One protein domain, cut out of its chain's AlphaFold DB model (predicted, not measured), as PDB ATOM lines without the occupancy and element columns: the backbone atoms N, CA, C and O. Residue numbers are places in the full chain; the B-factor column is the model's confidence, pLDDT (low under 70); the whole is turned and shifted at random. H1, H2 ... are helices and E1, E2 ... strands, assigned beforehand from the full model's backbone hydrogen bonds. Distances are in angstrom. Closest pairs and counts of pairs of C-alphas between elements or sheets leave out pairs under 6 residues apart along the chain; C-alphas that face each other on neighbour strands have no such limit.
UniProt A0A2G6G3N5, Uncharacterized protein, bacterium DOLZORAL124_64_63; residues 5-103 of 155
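Overview. This is residues 5 to 103 of the 155 residues of an uncharacterized protein of bacterium DOLZORAL124_64_63 (UniProt A0A2G6G3N5). One twisted sheet of five strands makes a wall, and two longer helices, H1 and H3, cover one face of it, each running along the strands, while the short helix H2 sits by E2 and leads straight into E1. H1 is over E2 and E3, and H3 is over E4 and E5. The printed part has 99 residues, with three named helices and five named strands in the order H1 H2 E1 E2 E3 E4 E5 H3; the sheet's order is E1 - E2 - E3 - E4 - E5, all antiparallel, and the class is mixed, helices and strands. The whole is compact, with a radius of gyration of the C-alphas of 12.9 A and spans of 38 by 27 by 26 A.

Arrangement. E1, residues 29 to 31, E2, residues 42 to 46, E3, residues 57 to 62, E4, residues 65 to 70, and E5, residues 74 to 78, form a meander, each strand the antiparallel neighbour of the one before, and each successive pair is a hairpin. From edge strand E1 to edge strand E5 the strands' lines turn by 73 degrees. Within hydrogen-bond range are N 30 and O 43 of E1 and E2 at 2.8 A, N 46 and O 57 of E2 and E3 at 2.8 A, N 60 and O 67 of E3 and E4 at 2.9 A, and N 76 and O 68 of E4 and E5 at 2.8 A. H1, residues 9 to 21, is on the sheet at a height of 9.4 A, and its closest C-alphas to E2 are those of Ser 11 and Leu 42, 5.4 A. H3, residues 89 to 101, is on the same face, also at a height of 9.4 A, and its closest C-alphas to E5 are those of Phe 89 and Phe 78, 5.4 A. H1 and H3 are close but not clearly touching, Phe 14 and Met 90 having the closest C-alphas at 6.6 A; they run the same way at a shallow tilt of 33 degrees, only just short of steep. H2, residues 23 to 28, only grazes the sheet with residues 24 to 28, and is apart from H3. In H1 and H3 every O i to N i+4 pair is within hydrogen-bond range; H2 has 0 of 2 such pairs, and 2 of 3 O i to N i+3 pairs.

Along the chain. H1 begins at C-alpha 9, (-20.880, 25.425, -18.249), and is 19.1 A long. H2 is 10.3 A long. E1 is 7.2 A, E2 12.9 A, E3 17.1 A, E4 16.6 A and E5 13.7 A long. H3 is 18.0 A long and ends at C-alpha 101, (-17.903, 15.161, 5.463).

Size, cuts and confidence. The two C-alphas farthest apart are those of Asp 51 and Asp 85, 39.8 A. The printed part has no cut, and no link is long. Its mean pLDDT is 89.3, with residues 35 to 37, 54 and 82 to 87 under 70.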
ATOM      1  N   ASP A   5     -26.599  31.075 -12.778       93.50
ATOM      2  CA  ASP A   5     -26.827  31.222 -14.208       93.50
ATOM      3  C   ASP A   5     -25.712  31.964 -14.943       93.50
ATOM      4  O   ASP A   5     -25.698  32.012 -16.179       93.50
ATOM      5  N   ARG A   6     -24.751  32.503 -14.198       94.94
ATOM      6  CA  ARG A   6     -23.544  33.128 -14.728       94.94
ATOM      7  C   ARG A   6     -22.316  32.236 -14.656       94.94
ATOM      8  O   ARG A   6     -21.329  32.563 -15.290       94.94
ATOM      9  N   LEU A   7     -22.358  31.118 -13.933       94.50
ATOM     10  CA  LEU A   7     -21.243  30.172 -13.931       94.50
ATOM     11  C   LEU A   7     -20.986  29.642 -15.344       94.50
ATOM     12  O   LEU A   7     -21.934  29.390 -16.104       94.50
ATOM     13  N   ASN A   8     -19.714  29.404 -15.668       93.25
ATOM     14  CA  ASN A   8     -19.363  28.688 -16.890       93.25
ATOM     15  C   ASN A   8     -20.002  27.280 -16.905       93.25
ATOM     16  O   ASN A   8     -20.454  26.772 -15.876       93.25
ATOM     17  N   ALA A   9     -20.097  26.653 -18.081       92.06
ATOM     18  CA  ALA A   9     -20.880  25.425 -18.249       92.06
ATOM     19  C   ALA A   9     -20.425  24.283 -17.319       92.06
ATOM     20  O   ALA A   9     -21.270  23.627 -16.707       92.06
ATOM     21  N   HIS A  10     -19.110  24.091 -17.177       91.75
ATOM     22  CA  HIS A  10     -18.534  23.082 -16.289       91.75
ATOM     23  C   HIS A  10     -18.871  23.379 -14.821       91.75
ATOM     24  O   HIS A  10     -19.432  22.540 -14.116       91.75
ATOM     25  N   SER A  11     -18.590  24.605 -14.382       94.44
ATOM     26  CA  SER A  11     -18.823  25.064 -13.010       94.44
ATOM     27  C   SER A  11     -20.296  24.971 -12.620       94.44
ATOM     28  O   SER A  11     -20.621  24.586 -11.500       94.44
ATOM     29  N   ARG A  12     -21.206  25.285 -13.550       95.44
ATOM     30  CA  ARG A  12     -22.654  25.181 -13.343       95.44
ATOM     31  C   ARG A  12     -23.106  23.738 -13.174       95.44
ATOM     32  O   ARG A  12     -23.886  23.458 -12.270       95.44
ATOM     33  N   LEU A  13     -22.605  22.832 -14.015       93.88
ATOM     34  CA  LEU A  13     -22.926  21.409 -13.916       93.88
ATOM     35  C   LEU A  13     -22.513  20.854 -12.549       93.88
ATOM     36  O   LEU A  13     -23.321  20.219 -11.869       93.88
ATOM     37  N   PHE A  14     -21.286  21.150 -12.121       95.69
ATOM     38  CA  PHE A  14     -20.803  20.713 -10.818       95.69
ATOM     39  C   PHE A  14     -21.572  21.380  -9.664       95.69
ATOM     40  O   PHE A  14     -21.983  20.691  -8.730       95.69
ATOM     41  N   ALA A  15     -21.851  22.686  -9.746       96.81
ATOM     42  CA  ALA A  15     -22.657  23.415  -8.761       96.81
ATOM     43  C   ALA A  15     -24.056  22.805  -8.580       96.81
ATOM     44  O   ALA A  15     -24.502  22.609  -7.447       96.81
ATOM     45  N   ASP A  16     -24.731  22.453  -9.676       96.25
ATOM     46  CA  ASP A  16     -26.049  21.814  -9.639       96.25
ATOM     47  C   ASP A  16     -26.019  20.478  -8.894       96.25
ATOM     48  O   ASP A  16     -26.981  20.129  -8.208       96.25
ATOM     49  N   MET A  17     -24.944  19.701  -9.031       96.75
ATOM     50  CA  MET A  17     -24.784  18.433  -8.317       96.75
ATOM     51  C   MET A  17     -24.419  18.660  -6.847       96.75
ATOM     52  O   MET A  17     -25.026  18.055  -5.959       96.75
ATOM     53  N   LEU A  18     -23.472  19.563  -6.588       97.94
ATOM     54  CA  LEU A  18     -22.977  19.895  -5.256       97.94
ATOM     55  C   LEU A  18     -24.102  20.424  -4.359       97.94
ATOM     56  O   LEU A  18     -24.348  19.879  -3.283       97.94
ATOM     57  N   PHE A  19     -24.840  21.436  -4.820       97.81
ATOM     58  CA  PHE A  19     -25.875  22.096  -4.019       97.81
ATOM     59  C   PHE A  19     -27.185  21.305  -3.935       97.81
ATOM     60  O   PHE A  19     -28.021  21.605  -3.087       97.81
ATOM     61  N   LYS A  20     -27.364  20.251  -4.742       97.38
ATOM     62  CA  LYS A  20     -28.407  19.245  -4.474       97.38
ATOM     63  C   LYS A  20     -28.083  18.406  -3.238       97.38
ATOM     64  O   LYS A  20     -29.011  17.977  -2.557       97.38
ATOM     65  N   ARG A  21     -26.798  18.150  -2.968       97.44
ATOM     66  CA  ARG A  21     -26.333  17.343  -1.828       97.44
ATOM     67  C   ARG A  21     -26.137  18.174  -0.560       97.44
ATOM     68  O   ARG A  21     -26.573  17.736   0.499       97.44
ATOM     69  N   TRP A  22     -25.558  19.367  -0.689       97.69
ATOM     70  CA  TRP A  22     -25.320  20.315   0.408       97.69
ATOM     71  C   TRP A  22     -25.886  21.705   0.066       97.69
ATOM     72  O   TRP A  22     -25.130  22.614  -0.299       97.69
ATOM     73  N   PRO A  23     -27.219  21.902   0.126       97.50
ATOM     74  CA  PRO A  23     -27.855  23.168  -0.255       97.50
ATOM     75  C   PRO A  23     -27.344  24.375   0.540       97.50
ATOM     76  O   PRO A  23     -27.256  25.489   0.021       97.50
ATOM     77  N   GLU A  24     -26.984  24.167   1.802       96.62
ATOM     78  CA  GLU A  24     -26.475  25.196   2.700       96.62
ATOM     79  C   GLU A  24     -25.092  25.720   2.293       96.62
ATOM     80  O   GLU A  24     -24.742  26.836   2.677       96.62
ATOM     81  N   TRP A  25     -24.327  24.987   1.478       97.00
ATOM     82  CA  TRP A  25     -23.020  25.443   0.991       97.00
ATOM     83  C   TRP A  25     -23.123  26.550  -0.056       97.00
ATOM     84  O   TRP A  25     -22.151  27.270  -0.280       97.00
ATOM     85  N   LEU A  26     -24.306  26.778  -0.633       97.19
ATOM     86  CA  LEU A  26     -24.527  27.873  -1.580       97.19
ATOM     87  C   LEU A  26     -24.193  29.249  -0.977       97.19
ATOM     88  O   LEU A  26     -23.757  30.153  -1.687       97.19
ATOM     89  N   GLN A  27     -24.352  29.420   0.340       95.75
ATOM     90  CA  GLN A  27     -24.004  30.675   1.022       95.75
ATOM     91  C   GLN A  27     -22.491  30.955   1.042       95.75
ATOM     92  O   GLN A  27     -22.081  32.102   1.216       95.75
ATOM     93  N   HIS A  28     -21.683  29.910   0.857       95.94
ATOM     94  CA  HIS A  28     -20.223  29.942   0.828       95.94
ATOM     95  C   HIS A  28     -19.657  30.016  -0.594       95.94
ATOM     96  O   HIS A  28     -18.445  30.115  -0.777       95.94
ATOM     97  N   ALA A  29     -20.530  29.964  -1.601       96.62
ATOM     98  CA  ALA A  29     -20.150  29.961  -2.999       96.62
ATOM     99  C   ALA A  29     -19.981  31.384  -3.549       96.62
ATOM    100  O   ALA A  29     -20.785  32.287  -3.280       96.62
ATOM    101  N   ARG A  30     -18.953  31.569  -4.374       95.56
ATOM    102  CA  ARG A  30     -18.677  32.788  -5.139       95.56
ATOM    103  C   ARG A  30     -17.995  32.443  -6.464       95.56
ATOM    104  O   ARG A  30     -17.650  31.293  -6.708       95.56
ATOM    105  N   PHE A  31     -17.821  33.447  -7.318       94.94
ATOM    106  CA  PHE A  31     -16.922  33.310  -8.461       94.94
ATOM    107  C   PHE A  31     -15.486  33.210  -7.957       94.94
ATOM    108  O   PHE A  31     -15.119  33.927  -7.016       94.94
ATOM    109  N   ASP A  32     -14.701  32.327  -8.563       91.69
ATOM    110  CA  ASP A  32     -13.267  32.274  -8.317       91.69
ATOM    111  C   ASP A  32     -12.653  33.637  -8.694       91.69
ATOM    112  O   ASP A  32     -12.821  34.084  -9.828       91.69
ATOM    113  N   PRO A  33     -12.001  34.356  -7.760       85.25
ATOM    114  CA  PRO A  33     -11.403  35.653  -8.058       85.25
ATOM    115  C   PRO A  33     -10.187  35.553  -8.990       85.25
ATOM    116  O   PRO A  33      -9.770  36.575  -9.537       85.25
ATOM    117  N   TYR A  34      -9.615  34.361  -9.176       80.75
ATOM    118  CA  TYR A  34      -8.468  34.113 -10.045       80.75
ATOM    119  C   TYR A  34      -8.924  33.733 -11.464       80.75
ATOM    120  O   TYR A  34      -8.515  32.722 -12.032       80.75
ATOM    121  N   GLU A  35      -9.760  34.590 -12.061       65.94
ATOM    122  CA  GLU A  35     -10.362  34.409 -13.395       65.94
ATOM    123  C   GLU A  35      -9.367  34.505 -14.569       65.94
ATOM    124  O   GLU A  35      -9.774  34.452 -15.732       65.94
ATOM    125  N   ASP A  36      -8.068  34.672 -14.300       67.94
ATOM    126  CA  ASP A  36      -7.039  34.824 -15.338       67.94
ATOM    127  C   ASP A  36      -6.974  33.608 -16.277       67.94
ATOM    128  O   ASP A  36      -6.558  33.734 -17.431       67.94
ATOM    129  N   PHE A  37      -7.425  32.447 -15.795       68.12
ATOM    130  CA  PHE A  37      -7.481  31.202 -16.556       68.12
ATOM    131  C   PHE A  37      -8.905  30.856 -16.989       68.12
ATOM    132  O   PHE A  37      -9.109  30.482 -18.142       68.12
ATOM    133  N   GLU A  38      -9.891  31.036 -16.104       82.38
ATOM    134  CA  GLU A  38     -11.285  30.695 -16.380       82.38
ATOM    135  C   GLU A  38     -12.261  31.689 -15.771       82.38
ATOM    136  O   GLU A  38     -12.407  31.810 -14.556       82.38
ATOM    137  N   LYS A  39     -12.981  32.388 -16.647       89.62
ATOM    138  CA  LYS A  39     -14.013  33.329 -16.229       89.62
ATOM    139  C   LYS A  39     -15.198  32.600 -15.625       89.62
ATOM    140  O   LYS A  39     -15.617  31.553 -16.131       89.62
ATOM    141  N   GLU A  40     -15.771  33.218 -14.597       92.12
ATOM    142  CA  GLU A  40     -17.005  32.761 -13.969       92.12
ATOM    143  C   GLU A  40     -16.919  31.303 -13.467       92.12
ATOM    144  O   GLU A  40     -17.899  30.552 -13.523       92.12
ATOM    145  N   ALA A  41     -15.735  30.899 -12.995       94.75
ATOM    146  CA  ALA A  41     -15.509  29.600 -12.373       94.75
ATOM    147  C   ALA A  41     -16.070  29.559 -10.941       94.75
ATOM    148  O   ALA A  41     -16.203  30.596 -10.283       94.75
ATOM    149  N   LEU A  42     -16.426  28.369 -10.453       95.94
ATOM    150  CA  LEU A  42     -16.943  28.195  -9.096       95.94
ATOM    151  C   LEU A  42     -15.801  28.146  -8.073       95.94
ATOM    152  O   LEU A  42     -14.879  27.346  -8.202       95.94
ATOM    153  N   LEU A  43     -15.949  28.921  -6.998       95.50
ATOM    154  CA  LEU A  43     -15.210  28.763  -5.749       95.50
ATOM    155  C   LEU A  43     -16.199  28.604  -4.589       95.50
ATOM    156  O   LEU A  43     -17.098  29.430  -4.407       95.50
ATOM    157  N   VAL A  44     -16.020  27.571  -3.771       96.19
ATOM    158  CA  VAL A  44     -16.778  27.356  -2.529       96.19
ATOM    159  C   VAL A  44     -15.797  27.229  -1.375       96.19
ATOM    160  O   VAL A  44     -14.913  26.387  -1.429       96.19
ATOM    161  N   GLU A  45     -15.964  28.031  -0.324       95.44
ATOM    162  CA  GLU A  45     -15.130  27.974   0.887       95.44
ATOM    163  C   GLU A  45     -16.010  27.743   2.114       95.44
ATOM    164  O   GLU A  45     -16.588  28.680   2.672       95.44
ATOM    165  N   VAL A  46     -16.137  26.486   2.525       95.75
ATOM    166  CA  VAL A  46     -16.973  26.093   3.659       95.75
ATOM    167  C   VAL A  46     -16.112  26.076   4.924       95.75
ATOM    168  O   VAL A  46     -15.185  25.261   5.020       95.75
ATOM    169  N   PRO A  47     -16.399  26.938   5.917       94.81
ATOM    170  CA  PRO A  47     -15.698  26.909   7.189       94.81
ATOM    171  C   PRO A  47     -15.851  25.548   7.845       94.81
ATOM    172  O   PRO A  47     -16.918  24.930   7.809       94.81
ATOM    173  N   ARG A  48     -14.781  25.097   8.487       93.06
ATOM    174  CA  ARG A  48     -14.811  23.835   9.210       93.06
ATOM    175  C   ARG A  48     -15.755  23.944  10.424       93.06
ATOM    176  O   ARG A  48     -15.599  24.879  11.208       93.06
ATOM    177  N   PRO A  49     -16.702  23.011  10.645       92.88
ATOM    178  CA  PRO A  49     -17.725  23.161  11.682       92.88
ATOM    179  C   PRO A  49     -17.193  23.243  13.116       92.88
ATOM    180  O   PRO A  49     -17.809  23.900  13.952       92.88
ATOM    181  N   VAL A  50     -16.078  22.571  13.417       90.25
ATOM    182  CA  VAL A  50     -15.577  22.440  14.796       90.25
ATOM    183  C   VAL A  50     -14.879  23.696  15.320       90.25
ATOM    184  O   VAL A  50     -14.994  24.012  16.502       90.25
ATOM    185  N   ASP A  51     -14.166  24.422  14.460       86.38
ATOM    186  CA  ASP A  51     -13.334  25.566  14.851       86.38
ATOM    187  C   ASP A  51     -13.657  26.846  14.064       86.38
ATOM    188  O   ASP A  51     -13.124  27.912  14.374       86.38
ATOM    189  N   GLY A  52     -14.545  26.767  13.066       80.12
ATOM    190  CA  GLY A  52     -14.905  27.888  12.202       80.12
ATOM    191  C   GLY A  52     -13.730  28.419  11.382       80.12
ATOM    192  O   GLY A  52     -13.800  29.550  10.898       80.12
ATOM    193  N   SER A  53     -12.644  27.651  11.253       77.62
ATOM    194  CA  SER A  53     -11.443  28.088  10.550       77.62
ATOM    195  C   SER A  53     -11.747  28.427   9.089       77.62
ATOM    196  O   SER A  53     -12.459  27.706   8.386       77.62
ATOM    197  N   SER A  54     -11.174  29.542   8.624       67.31
ATOM    198  CA  SER A  54     -11.221  29.961   7.215       67.31
ATOM    199  C   SER A  54     -10.429  29.028   6.297       67.31
ATOM    200  O   SER A  54     -10.635  29.045   5.092       67.31
ATOM    201  N   HIS A  55      -9.560  28.188   6.866       74.38
ATOM    202  CA  HIS A  55      -8.849  27.103   6.186       74.38
ATOM    203  C   HIS A  55      -9.631  25.783   6.276       74.38
ATOM    204  O   HIS A  55      -9.055  24.724   6.505       74.38
ATOM    205  N   GLY A  56     -10.960  25.858   6.171       87.19
ATOM    206  CA  GLY A  56     -11.836  24.694   6.145       87.19
ATOM    207  C   GLY A  56     -11.751  23.957   4.812       87.19
ATOM    208  O   GLY A  56     -10.670  23.679   4.302       87.19
ATOM    209  N   LEU A  57     -12.904  23.618   4.250       95.12
ATOM    210  CA  LEU A  57     -13.003  22.992   2.938       95.12
ATOM    211  C   LEU A  57     -13.020  24.079   1.861       95.12
ATOM    212  O   LEU A  57     -13.829  25.004   1.943       95.12
ATOM    213  N   PHE A  58     -12.197  23.941   0.828       94.88
ATOM    214  CA  PHE A  58     -12.316  24.749  -0.381       94.88
ATOM    215  C   PHE A  58     -12.492  23.866  -1.611       94.88
ATOM    216  O   PHE A  58     -11.903  22.790  -1.715       94.88
ATOM    217  N   ILE A  59     -13.323  24.326  -2.539       96.12
ATOM    218  CA  ILE A  59     -13.613  23.645  -3.795       96.12
ATOM    219  C   ILE A  59     -13.475  24.660  -4.917       96.12
ATOM    220  O   ILE A  59     -14.151  25.691  -4.888       96.12
ATOM    221  N   THR A  60     -12.639  24.357  -5.901       94.69
ATOM    222  CA  THR A  60     -12.542  25.116  -7.149       94.69
ATOM    223  C   THR A  60     -12.814  24.210  -8.335       94.69
ATOM    224  O   THR A  60     -12.576  23.000  -8.291       94.69
ATOM    225  N   THR A  61     -13.331  24.795  -9.406       93.50
ATOM    226  CA  THR A  61     -13.549  24.097 -10.673       93.50
ATOM    227  C   THR A  61     -12.765  24.773 -11.783       93.50
ATOM    228  O   THR A  61     -12.674  25.999 -11.816       93.50
ATOM    229  N   SER A  62     -12.279  23.973 -12.719       87.62
ATOM    230  CA  SER A  62     -11.785  24.397 -14.023       87.62
ATOM    231  C   SER A  62     -12.491  23.589 -15.124       87.62
ATOM    232  O   SER A  62     -13.255  22.678 -14.823       87.62
ATOM    233  N   GLU A  63     -12.256  23.872 -16.402       79.56
ATOM    234  CA  GLU A  63     -12.899  23.238 -17.558       79.56
ATOM    235  C   GLU A  63     -12.725  21.710 -17.540       79.56
ATOM    236  O   GLU A  63     -13.600  20.977 -18.012       79.56
ATOM    237  N   TRP A  64     -11.641  21.231 -16.924       82.56
ATOM    238  CA  TRP A  64     -11.223  19.829 -16.933       82.56
ATOM    239  C   TRP A  64     -11.021  19.239 -15.538       82.56
ATOM    240  O   TRP A  64     -10.621  18.084 -15.427       82.56
ATOM    241  N   GLU A  65     -11.254  20.005 -14.471       90.31
ATOM    242  CA  GLU A  65     -10.886  19.563 -13.132       90.31
ATOM    243  C   GLU A  65     -11.804  20.106 -12.040       90.31
ATOM    244  O   GLU A  65     -12.206  21.265 -12.047       90.31
ATOM    245  N   VAL A  66     -12.045  19.277 -11.028       93.56
ATOM    246  CA  VAL A  66     -12.474  19.749  -9.711       93.56
ATOM    247  C   VAL A  66     -11.307  19.597  -8.743       93.56
ATOM    248  O   VAL A  66     -10.755  18.506  -8.599       93.56
ATOM    249  N   SER A  67     -10.930  20.677  -8.067       94.50
ATOM    250  CA  SER A  67      -9.936  20.649  -6.998       94.50
ATOM    251  C   SER A  67     -10.635  20.828  -5.662       94.50
ATOM    252  O   SER A  67     -11.431  21.747  -5.473       94.50
ATOM    253  N   ILE A  68     -10.355  19.921  -4.734       96.19
ATOM    254  CA  ILE A  68     -10.900  19.953  -3.382       96.19
ATOM    255  C   ILE A  68      -9.732  19.976  -2.424       96.19
ATOM    256  O   ILE A  68      -8.931  19.040  -2.400       96.19
ATOM    257  N   GLY A  69      -9.654  21.011  -1.602       94.94
ATOM    258  CA  GLY A  69      -8.648  21.093  -0.565       94.94
ATOM    259  C   GLY A  69      -9.206  21.370   0.810       94.94
ATOM    260  O   GLY A  69     -10.380  21.687   1.004       94.94
ATOM    261  N   PHE A  70      -8.334  21.153   1.783       94.38
ATOM    262  CA  PHE A  70      -8.663  21.244   3.190       94.38
ATOM    263  C   PHE A  70      -7.442  21.672   3.997       94.38
ATOM    264  O   PHE A  70      -6.330  21.186   3.766       94.38
ATOM    265  N   GLY A  71      -7.643  22.562   4.964       87.06
ATOM    266  CA  GLY A  71      -6.526  23.168   5.676       87.06
ATOM    267  C   GLY A  71      -5.724  24.097   4.768       87.06
ATOM    268  O   GLY A  71      -6.217  24.628   3.776       87.06
ATOM    269  N   GLU A  72      -4.459  24.302   5.123       78.06
ATOM    270  CA  GLU A  72      -3.591  25.239   4.404       78.06
ATOM    271  C   GLU A  72      -2.911  24.614   3.177       78.06
ATOM    272  O   GLU A  72      -2.642  25.321   2.213       78.06
ATOM    273  N   ASN A  73      -2.624  23.305   3.200       83.06
ATOM    274  CA  ASN A  73      -1.635  22.712   2.286       83.06
ATOM    275  C   ASN A  73      -2.064  21.392   1.619       83.06
ATOM    276  O   ASN A  73      -1.276  20.810   0.875       83.06
ATOM    277  N   PHE A  74      -3.279  20.891   1.864       92.06
ATOM    278  CA  PHE A  74      -3.772  19.678   1.205       92.06
ATOM    279  C   PHE A  74      -4.799  20.014   0.124       92.06
ATOM    280  O   PHE A  74      -5.739  20.769   0.369       92.06
ATOM    281  N   HIS A  75      -4.652  19.391  -1.045       93.50
ATOM    282  CA  HIS A  75      -5.689  19.345  -2.069       93.50
ATOM    283  C   HIS A  75      -5.615  18.046  -2.881       93.50
ATOM    284  O   HIS A  75      -4.554  17.443  -3.034       93.50
ATOM    285  N   SER A  76      -6.761  17.610  -3.390       92.44
ATOM    286  CA  SER A  76      -6.913  16.539  -4.372       92.44
ATOM    287  C   SER A  76      -7.528  17.116  -5.639       92.44
ATOM    288  O   SER A  76      -8.477  17.892  -5.568       92.44
ATOM    289  N   ARG A  77      -6.983  16.714  -6.785       93.00
ATOM    290  CA  ARG A  77      -7.418  17.137  -8.118       93.00
ATOM    291  C   ARG A  77      -8.107  15.954  -8.793       93.00
ATOM    292  O   ARG A  77      -7.562  14.853  -8.772       93.00
ATOM    293  N   PHE A  78      -9.290  16.174  -9.349       91.69
ATOM    294  CA  PHE A  78     -10.113  15.162 -10.017       91.69
ATOM    295  C   PHE A  78     -10.303  15.571 -11.478       91.69
ATOM    296  O   PHE A  78     -10.739  16.692 -11.716       91.69
ATOM    297  N   GLY A  79      -9.977  14.697 -12.437       86.12
ATOM    298  CA  GLY A  79     -10.003  15.004 -13.882       86.12
ATOM    299  C   GLY A  79      -8.679  15.545 -14.452       86.12
ATOM    300  O   GLY A  79      -8.532  15.729 -15.658       86.12
ATOM    301  N   SER A  80      -7.660  15.730 -13.605       77.94
ATOM    302  CA  SER A  80      -6.364  16.313 -13.989       77.94
ATOM    303  C   SER A  80      -5.526  15.468 -14.961       77.94
ATOM    304  O   SER A  80      -4.500  15.945 -15.447       77.94
ATOM    305  N   SER A  81      -5.905  14.212 -15.212       71.12
ATOM    306  CA  SER A  81      -5.218  13.335 -16.172       71.12
ATOM    307  C   SER A  81      -5.455  13.761 -17.627       71.12
ATOM    308  O   SER A  81      -4.637  13.453 -18.495       71.12
ATOM    309  N   GLY A  82      -6.558  14.476 -17.894       62.50
ATOM    310  CA  GLY A  82      -7.016  14.790 -19.246       62.50
ATOM    311  C   GLY A  82      -7.451  13.563 -20.054       62.50
ATOM    312  O   GLY A  82      -7.622  13.686 -21.267       62.50
ATOM    313  N   ASP A  83      -7.597  12.396 -19.418       62.53
ATOM    314  CA  ASP A  83      -8.055  11.174 -20.070       62.53
ATOM    315  C   ASP A  83      -9.595  11.162 -20.123       62.53
ATOM    316  O   ASP A  83     -10.249  11.092 -19.081       62.53
ATOM    317  N   PRO A  84     -10.203  11.249 -21.320       56.00
ATOM    318  CA  PRO A  84     -11.655  11.233 -21.471       56.00
ATOM    319  C   PRO A  84     -12.296   9.876 -21.126       56.00
ATOM    320  O   PRO A  84     -13.523   9.823 -21.018       56.00
ATOM    321  N   ASP A  85     -11.502   8.806 -20.982       56.88
ATOM    322  CA  ASP A  85     -11.953   7.480 -20.538       56.88
ATOM    323  C   ASP A  85     -11.810   7.284 -19.013       56.88
ATOM    324  O   ASP A  85     -12.317   6.295 -18.466       56.88
ATOM    325  N   GLU A  86     -11.147   8.211 -18.308       59.78
ATOM    326  CA  GLU A  86     -11.197   8.269 -16.846       59.78
ATOM    327  C   GLU A  86     -12.650   8.567 -16.445       59.78
ATOM    328  O   GLU A  86     -13.366   9.270 -17.157       59.78
ATOM    329  N   GLY A  87     -13.141   7.943 -15.373       63.44
ATOM    330  CA  GLY A  87     -14.560   7.958 -15.017       63.44
ATOM    331  C   GLY A  87     -15.155   9.364 -14.849       63.44
ATOM    332  O   GLY A  87     -14.507  10.391 -15.030       63.44
ATOM    333  N   ASN A  88     -16.431   9.444 -14.466       84.31
ATOM    334  CA  ASN A  88     -17.047  10.740 -14.186       84.31
ATOM    335  C   ASN A  88     -16.379  11.399 -12.957       84.31
ATOM    336  O   ASN A  88     -16.819  11.201 -11.827       84.31
ATOM    337  N   PHE A  89     -15.320  12.186 -13.167       87.31
ATOM    338  CA  PHE A  89     -14.513  12.791 -12.103       87.31
ATOM    339  C   PHE A  89     -15.330  13.728 -11.200       87.31
ATOM    340  O   PHE A  89     -14.974  13.930 -10.040       87.31
ATOM    341  N   MET A  90     -16.460  14.263 -11.686       91.56
ATOM    342  CA  MET A  90     -17.407  15.004 -10.848       91.56
ATOM    343  C   MET A  90     -18.060  14.093  -9.803       91.56
ATOM    344  O   MET A  90     -18.194  14.488  -8.645       91.56
ATOM    345  N   ASP A  91     -18.430  12.864 -10.177       92.19
ATOM    346  CA  ASP A  91     -18.960  11.875  -9.233       92.19
ATOM    347  C   ASP A  91     -17.882  11.440  -8.234       92.19
ATOM    348  O   ASP A  91     -18.181  11.297  -7.049       92.19
ATOM    349  N   GLU A  92     -16.629  11.287  -8.673       93.12
ATOM    350  CA  GLU A  92     -15.498  10.966  -7.790       93.12
ATOM    351  C   GLU A  92     -15.227  12.082  -6.777       93.12
ATOM    352  O   GLU A  92     -15.089  11.812  -5.581       93.12
ATOM    353  N   ALA A  93     -15.228  13.339  -7.225       95.62
ATOM    354  CA  ALA A  93     -15.100  14.506  -6.360       95.62
ATOM    355  C   ALA A  93     -16.238  14.560  -5.326       95.62
ATOM    356  O   ALA A  93     -16.000  14.767  -4.136       95.62
ATOM    357  N   LEU A  94     -17.482  14.309  -5.747       96.88
ATOM    358  CA  LEU A  94     -18.641  14.267  -4.849       96.88
ATOM    359  C   LEU A  94     -18.621  13.068  -3.895       96.88
ATOM    360  O   LEU A  94     -19.151  13.175  -2.788       96.88
ATOM    361  N   HIS A  95     -18.060  11.933  -4.310       96.12
ATOM    362  CA  HIS A  95     -17.851  10.772  -3.446       96.12
ATOM    363  C   HIS A  95     -16.820  11.100  -2.369       96.12
ATOM    364  O   HIS A  95     -17.103  10.939  -1.187       96.12
ATOM    365  N   PHE A  96     -15.688  11.686  -2.760       96.50
ATOM    366  CA  PHE A  96     -14.677  12.147  -1.814       96.50
ATOM    367  C   PHE A  96     -15.238  13.169  -0.814       96.50
ATOM    368  O   PHE A  96     -14.997  13.033   0.381       96.50
ATOM    369  N   LEU A  97     -16.019  14.159  -1.267       97.94
ATOM    370  CA  LEU A  97     -16.678  15.116  -0.365       97.94
ATOM    371  C   LEU A  97     -17.608  14.420   0.626       97.94
ATOM    372  O   LEU A  97     -17.629  14.782   1.799       97.94
ATOM    373  N   ASN A  98     -18.369  13.428   0.165       97.81
ATOM    374  CA  ASN A  98     -19.250  12.656   1.028       97.81
ATOM    375  C   ASN A  98     -18.456  11.910   2.105       97.81
ATOM    376  O   ASN A  98     -18.779  12.035   3.284       97.81
ATOM    377  N   ASP A  99     -17.405  11.195   1.719       97.81
ATOM    378  CA  ASP A  99     -16.580  10.431   2.658       97.81
ATOM    379  C   ASP A  99     -15.841  11.354   3.631       97.81
ATOM    380  O   ASP A  99     -15.722  11.057   4.817       97.81
ATOM    381  N   PHE A 100     -15.387  12.516   3.160       97.12
ATOM    382  CA  PHE A 100     -14.725  13.506   4.001       97.12
ATOM    383  C   PHE A 100     -15.683  14.146   5.016       97.12
ATOM    384  O   PHE A 100     -15.359  14.237   6.201       97.12
ATOM    385  N   VAL A 101     -16.883  14.554   4.586       96.81
ATOM    386  CA  VAL A 101     -17.903  15.161   5.463       96.81
ATOM    387  C   VAL A 101     -18.434  14.162   6.492       96.81
ATOM    388  O   VAL A 101     -18.701  14.553   7.630       96.81
ATOM    389  N   ASN A 102     -18.550  12.882   6.127       97.44
ATOM    390  CA  ASN A 102     -18.906  11.800   7.053       97.44
ATOM    391  C   ASN A 102     -17.722  11.334   7.920       97.44
ATOM    392  O   ASN A 102     -17.899  10.497   8.804       97.44
ATOM    393  N   GLU A 103     -16.532  11.901   7.702       96.38
ATOM    394  CA  GLU A 103     -15.276  11.536   8.356       96.38
ATOM    395  C   GLU A 103     -14.866  10.067   8.162       96.38
ATOM    396  O   GLU A 103     -14.132   9.514   8.983       96.38
TER     397      GLU A 103